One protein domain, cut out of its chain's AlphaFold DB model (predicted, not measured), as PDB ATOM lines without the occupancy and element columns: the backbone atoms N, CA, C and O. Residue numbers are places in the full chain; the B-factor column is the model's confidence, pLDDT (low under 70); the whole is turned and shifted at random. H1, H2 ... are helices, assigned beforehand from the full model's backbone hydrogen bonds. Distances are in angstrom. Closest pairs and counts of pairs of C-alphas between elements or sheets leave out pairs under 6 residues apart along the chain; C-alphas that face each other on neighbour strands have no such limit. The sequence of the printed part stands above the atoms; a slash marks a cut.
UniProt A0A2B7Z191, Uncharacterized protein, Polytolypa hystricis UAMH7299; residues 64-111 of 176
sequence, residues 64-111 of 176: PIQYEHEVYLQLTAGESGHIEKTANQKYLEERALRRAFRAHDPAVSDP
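What this domain is: This is residues 64 to 111 of the 176 residues of an uncharacterized protein of Polytolypa hystricis UAMH7299 (UniProt A0A2B7Z191). The model is a long, open chain: a short helix, H1, sits at one end, and a longer helix, H2, follows on an arm that sticks out with residues 82 to 111 and makes most of the length. The link between the helices folds back at residues 79 to 81 before it runs out to H2, and residues 103 to 111 carry the chain on past H2 with no named element. The printed part has 48 residues with two named helices, H1 then H2, and no named strand; the class is all helix. The whole is extended, with a radius of gyration of the C-alphas of 18.3 A, and its C-alphas span 55 by 23 by 14 A.

How they stand to each other: Start at Pro 64 and read on to H1, residues 69 to 77. After it comes a short link of 9 residues, and then H2, residues 87 to 102. H1 and H2 are apart, with no C-alpha of the one within 8 A of the other. Residues 82 to 111, of which 87 to 102 belong to H2, stand free. In the backbones of H1 and H2, every O i to N i+4 pair is within hydrogen-bond range.

Where its parts are: Find C-alpha 69 at (175.948, 151.210, 143.880), where H1 begins; from there it runs to C-alpha 77. Then find C-alpha 87 at (152.331, 161.857, 141.512); H2 runs 22.4 A from it to C-alpha 102 at (152.639, 179.330, 155.566).

The domain as a whole: The two C-alphas farthest apart are those of Gln 66 and Pro 111, 55.9 A. The printed part has no cut, and its one link between named elements is short. The mean pLDDT of the printed part is 80.6; look for values under 70 at residues 78 to 82 and 108 to 109.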
ATOM      1  N   PRO A  64     168.368 142.170 150.922       71.25
ATOM      2  CA  PRO A  64     169.598 142.885 150.614       71.25
ATOM      3  C   PRO A  64     169.706 143.011 149.097       71.25
ATOM      4  O   PRO A  64     169.798 142.012 148.385       71.25
ATOM      5  N   ILE A  65     169.649 144.239 148.601       70.75
ATOM      6  CA  ILE A  65     169.854 144.522 147.187       70.75
ATOM      7  C   ILE A  65     171.345 144.286 146.915       70.75
ATOM      8  O   ILE A  65     172.186 145.001 147.447       70.75
ATOM      9  N   GLN A  66     171.670 143.248 146.140       82.62
ATOM     10  CA  GLN A  66     173.052 142.829 145.848       82.62
ATOM     11  C   GLN A  66     173.681 143.571 144.658       82.62
ATOM     12  O   GLN A  66     174.715 143.151 144.145       82.62
ATOM     13  N   TYR A  67     173.053 144.642 144.175       80.12
ATOM     14  CA  TYR A  67     173.610 145.423 143.078       80.12
ATOM     15  C   TYR A  67     174.697 146.362 143.593       80.12
ATOM     16  O   TYR A  67     174.540 146.994 144.639       80.12
ATOM     17  N   GLU A  68     175.771 146.489 142.817       86.62
ATOM     18  CA  GLU A  68     176.741 147.565 142.989       86.62
ATOM     19  C   GLU A  68     176.040 148.930 142.953       86.62
ATOM     20  O   GLU A  68     175.049 149.128 142.238       86.62
ATOM     21  N   HIS A  69     176.558 149.887 143.725       81.00
ATOM     22  CA  HIS A  69     175.948 151.210 143.880       81.00
ATOM     23  C   HIS A  69     175.770 151.952 142.538       81.00
ATOM     24  O   HIS A  69     174.779 152.655 142.352       81.00
ATOM     25  N   GLU A  70     176.672 151.739 141.576       81.56
ATOM     26  CA  GLU A  70     176.594 152.303 140.220       81.56
ATOM     27  C   GLU A  70     175.439 151.705 139.403       81.56
ATOM     28  O   GLU A  70     174.729 152.423 138.698       81.56
ATOM     29  N   VAL A  71     175.198 150.400 139.550       82.75
ATOM     30  CA  VAL A  71     174.118 149.683 138.856       82.75
ATOM     31  C   VAL A  71     172.758 150.118 139.398       82.75
ATOM     32  O   VAL A  71     171.827 150.347 138.630       82.75
ATOM     33  N   TYR A  72     172.641 150.306 140.716       82.81
ATOM     34  CA  TYR A  72     171.426 150.853 141.324       82.81
ATOM     35  C   TYR A  72     171.082 152.244 140.773       82.81
ATOM     36  O   TYR A  72     169.923 152.514 140.447       82.81
ATOM     37  N   LEU A  73     172.082 153.120 140.635       83.62
ATOM     38  CA  LEU A  73     171.882 154.460 140.082       83.62
ATOM     39  C   LEU A  73     171.465 154.412 138.610       83.62
ATOM     40  O   LEU A  73     170.539 155.118 138.231       83.62
ATOM     41  N   GLN A  74     172.069 153.544 137.797       82.25
ATOM     42  CA  GLN A  74     171.672 153.368 136.394       82.25
ATOM     43  C   GLN A  74     170.225 152.876 136.255       82.25
ATOM     44  O   GLN A  74     169.463 153.416 135.457       82.25
ATOM     45  N   LEU A  75     169.822 151.893 137.068       80.25
ATOM     46  CA  LEU A  75     168.460 151.350 137.052       80.25
ATOM     47  C   LEU A  75     167.417 152.366 137.528       80.25
ATOM     48  O   LEU A  75     166.291 152.375 137.035       80.25
ATOM     49  N   THR A  76     167.775 153.210 138.498       78.75
ATOM     50  CA  THR A  76     166.851 154.206 139.054       78.75
ATOM     51  C   THR A  76     166.788 155.487 138.236       78.75
ATOM     52  O   THR A  76     165.735 156.109 138.238       78.75
ATOM     53  N   ALA A  77     167.848 155.860 137.511       78.81
ATOM     54  CA  ALA A  77     167.918 157.088 136.717       78.81
ATOM     55  C   ALA A  77     166.967 157.114 135.500       78.81
ATOM     56  O   ALA A  77     166.644 158.196 135.008       78.81
ATOM     57  N   GLY A  78     166.473 155.953 135.048       68.19
ATOM     58  CA  GLY A  78     165.622 155.820 133.859       68.19
ATOM     59  C   GLY A  78     166.396 155.970 132.540       68.19
ATOM     60  O   GLY A  78     167.510 156.486 132.522       68.19
ATOM     61  N   GLU A  79     165.798 155.537 131.423       69.25
ATOM     62  CA  GLU A  79     166.405 155.492 130.070       69.25
ATOM     63  C   GLU A  79     167.042 156.831 129.622       69.25
ATOM     64  O   GLU A  79     167.972 156.852 128.822       69.25
ATOM     65  N   SER A  80     166.566 157.964 130.150       69.25
ATOM     66  CA  SER A  80     167.036 159.317 129.814       69.25
ATOM     67  C   SER A  80     167.804 160.024 130.938       69.25
ATOM     68  O   SER A  80     168.111 161.210 130.816       69.25
ATOM     69  N   GLY A  81     168.067 159.351 132.063       67.00
ATOM     70  CA  GLY A  81     168.594 159.991 133.273       67.00
ATOM     71  C   GLY A  81     167.610 160.955 133.955       67.00
ATOM     72  O   GLY A  81     167.949 161.570 134.968       67.00
ATOM     73  N   HIS A  82     166.395 161.105 133.414       67.56
ATOM     74  CA  HIS A  82     165.338 161.930 133.973       67.56
ATOM     75  C   HIS A  82     164.259 161.041 134.593       67.56
ATOM     76  O   HIS A  82     163.336 160.577 133.923       67.56
ATOM     77  N   ILE A  83     164.336 160.862 135.909       73.50
ATOM     78  CA  ILE A  83     163.290 160.186 136.675       73.50
ATOM     79  C   ILE A  83     162.044 161.070 136.655       73.50
ATOM     80  O   ILE A  83     162.007 162.146 137.260       73.50
ATOM     81  N   GLU A  84     161.007 160.639 135.940       81.50
ATOM     82  CA  GLU A  84     159.707 161.290 136.032       81.50
ATOM     83  C   GLU A  84     159.188 161.181 137.466       81.50
ATOM     84  O   GLU A  84     158.971 160.093 138.002       81.50
ATOM     85  N   LYS A  85     158.980 162.334 138.108       86.19
ATOM     86  CA  LYS A  85     158.433 162.371 139.463       86.19
ATOM     87  C   LYS A  85     157.056 161.723 139.476       86.19
ATOM     88  O   LYS A  85     156.126 162.219 138.830       86.19
ATOM     89  N   THR A  86     156.902 160.679 140.285       88.25
ATOM     90  CA  THR A  86     155.598 160.068 140.547       88.25
ATOM     91  C   THR A  86     154.648 161.106 141.154       88.25
ATOM     92  O   THR A  86     155.076 162.016 141.868       88.25
ATOM     93  N   ALA A  87     153.339 160.964 140.933       91.38
ATOM     94  CA  ALA A  87     152.331 161.857 141.512       91.38
ATOM     95  C   ALA A  87     152.478 162.018 143.040       91.38
ATOM     96  O   ALA A  87     152.353 163.124 143.562       91.38
ATOM     97  N   ASN A  88     152.826 160.937 143.749       91.44
ATOM     98  CA  ASN A  88     153.076 160.973 145.190       91.44
ATOM     99  C   ASN A  88     154.287 161.855 145.556       91.44
ATOM    100  O   ASN A  88     154.231 162.640 146.499       91.44
ATOM    101  N   GLN A  89     155.365 161.793 144.768       92.19
ATOM    102  CA  GLN A  89     156.548 162.631 144.968       92.19
ATOM    103  C   GLN A  89     156.211 164.114 144.772       92.19
ATOM    104  O   GLN A  89     156.541 164.936 145.623       92.19
ATOM    105  N   LYS A  90     155.457 164.443 143.714       92.38
ATOM    106  CA  LYS A  90     154.965 165.810 143.474       92.38
ATOM    107  C   LYS A  90     154.085 166.312 144.624       92.38
ATOM    108  O   LYS A  90     154.250 167.444 145.067       92.38
ATOM    109  N   TYR A  91     153.190 165.468 145.141       95.25
ATOM    110  CA  TYR A  91     152.325 165.815 146.271       95.25
ATOM    111  C   TYR A  91     153.121 166.150 147.540       95.25
ATOM    112  O   TYR A  91     152.841 167.145 148.212       95.25
ATOM    113  N   LEU A  92     154.120 165.330 147.878       95.62
ATOM    114  CA  LEU A  92     154.948 165.545 149.064       95.62
ATOM    115  C   LEU A  92     155.770 166.833 148.959       95.62
ATOM    116  O   LEU A  92     155.821 167.597 149.925       95.62
ATOM    117  N   GLU A  93     156.352 167.102 147.789       92.75
ATOM    118  CA  GLU A  93     157.076 168.344 147.505       92.75
ATOM    119  C   GLU A  93     156.165 169.570 147.642       92.75
ATOM    120  O   GLU A  93     156.482 170.507 148.375       92.75
ATOM    121  N   GLU A  94     154.986 169.546 147.017       93.12
ATOM    122  CA  GLU A  94     154.026 170.648 147.080       93.12
ATOM    123  C   GLU A  94     153.521 170.882 148.515       93.12
ATOM    124  O   GLU A  94     153.388 172.020 148.971       93.12
ATOM    125  N   ARG A  95     153.283 169.809 149.279       93.44
ATOM    126  CA  ARG A  95     152.901 169.897 150.696       93.44
ATOM    127  C   ARG A  95     154.013 170.504 151.551       93.44
ATOM    128  O   ARG A  95     153.713 171.277 152.462       93.44
ATOM    129  N   ALA A  96     155.273 170.159 151.288       91.00
ATOM    130  CA  ALA A  96     156.417 170.746 151.978       91.00
ATOM    131  C   ALA A  96     156.537 172.246 151.671       91.00
ATOM    132  O   ALA A  96     156.641 173.046 152.602       91.00
ATOM    133  N   LEU A  97     156.404 172.631 150.397       89.12
ATOM    134  CA  LEU A  97     156.403 174.031 149.969       89.12
ATOM    135  C   LEU A  97     155.278 174.830 150.632       89.12
ATOM    136  O   LEU A  97     155.539 175.882 151.206       89.12
ATOM    137  N   ARG A  98     154.044 174.311 150.641       87.19
ATOM    138  CA  ARG A  98     152.906 174.969 151.308       87.19
ATOM    139  C   ARG A  98     153.153 175.205 152.797       87.19
ATOM    140  O   ARG A  98     152.802 176.261 153.313       87.19
ATOM    141  N   ARG A  99     153.752 174.237 153.501       85.69
ATOM    142  CA  ARG A  99     154.094 174.400 154.925       85.69
ATOM    143  C   ARG A  99     155.168 175.459 155.138       85.69
ATOM    144  O   ARG A  99     155.015 176.267 156.046       85.69
ATOM    145  N   ALA A 100     156.213 175.460 154.312       84.25
ATOM    146  CA  ALA A 100     157.268 176.465 154.377       84.25
ATOM    147  C   ALA A 100     156.711 177.871 154.103       84.25
ATOM    148  O   ALA A 100     156.996 178.808 154.840       84.25
ATOM    149  N   PHE A 101     155.840 178.005 153.101       80.31
ATOM    150  CA  PHE A 101     155.254 179.289 152.725       80.31
ATOM    151  C   PHE A 101     154.245 179.816 153.752       80.31
ATOM    152  O   PHE A 101     154.141 181.021 153.943       80.31
ATOM    153  N   ARG A 102     153.550 178.929 154.480       76.06
ATOM    154  CA  ARG A 102     152.639 179.330 155.566       76.06
ATOM    155  C   ARG A 102     153.354 180.095 156.686       76.06
ATOM    156  O   ARG A 102     152.725 180.917 157.335       76.06
ATOM    157  N   ALA A 103     154.648 179.854 156.906       71.00
ATOM    158  CA  ALA A 103     155.440 180.617 157.874       71.00
ATOM    159  C   ALA A 103     155.737 182.059 157.415       71.00
ATOM    160  O   ALA A 103     156.113 182.894 158.230       71.00
ATOM    161  N   HIS A 104     155.561 182.349 156.123       73.00
ATOM    162  CA  HIS A 104     155.741 183.673 155.526       73.00
ATOM    163  C   HIS A 104     154.417 184.380 155.226       73.00
ATOM    164  O   HIS A 104     154.434 185.451 154.626       73.00
ATOM    165  N   ASP A 105     153.281 183.792 155.604       77.19
ATOM    166  CA  ASP A 105     151.989 184.452 155.477       77.19
ATOM    167  C   ASP A 105     151.930 185.616 156.483       77.19
ATOM    168  O   ASP A 105     151.991 185.356 157.688       77.19
ATOM    169  N   PRO A 106     151.799 186.882 156.035       72.69
ATOM    170  CA  PRO A 106     151.699 188.037 156.924       72.69
ATOM    171  C   PRO A 106     150.533 187.948 157.919       72.69
ATOM    172  O   PRO A 106     150.577 188.576 158.972       72.69
ATOM    173  N   ALA A 107     149.493 187.168 157.597       73.69
ATOM    174  CA  ALA A 107     148.367 186.910 158.489       73.69
ATOM    175  C   ALA A 107     148.660 185.828 159.548       73.69
ATOM    176  O   ALA A 107     147.906 185.698 160.513       73.69
ATOM    177  N   VAL A 108     149.721 185.035 159.367       67.62
ATOM    178  CA  VAL A 108     150.177 183.987 160.300       67.62
ATOM    179  C   VAL A 108     151.427 184.421 161.064       67.62
ATOM    180  O   VAL A 108     151.648 183.942 162.173       67.62
ATOM    181  N   SER A 109     152.248 185.312 160.502       66.81
ATOM    182  CA  SER A 109     153.353 185.928 161.230       66.81
ATOM    183  C   SER A 109     152.806 186.772 162.376       66.81
ATOM    184  O   SER A 109     151.909 187.587 162.158       66.81
ATOM    185  N   ASP A 110     153.358 186.585 163.577       72.31
ATOM    186  CA  ASP A 110     152.989 187.384 164.742       72.31
ATOM    187  C   ASP A 110     153.054 188.881 164.401       72.31
ATOM    188  O   ASP A 110     154.007 189.313 163.734       72.31
ATOM    189  N   PRO A 111     152.065 189.688 164.835       70.81
ATOM    190  CA  PRO A 111     152.101 191.122 164.616       70.81
ATOM    191  C   PRO A 111     153.419 191.656 165.169       70.81
ATOM    192  O   PRO A 111     153.745 191.462 166.341       70.81
TER     193      PRO A 111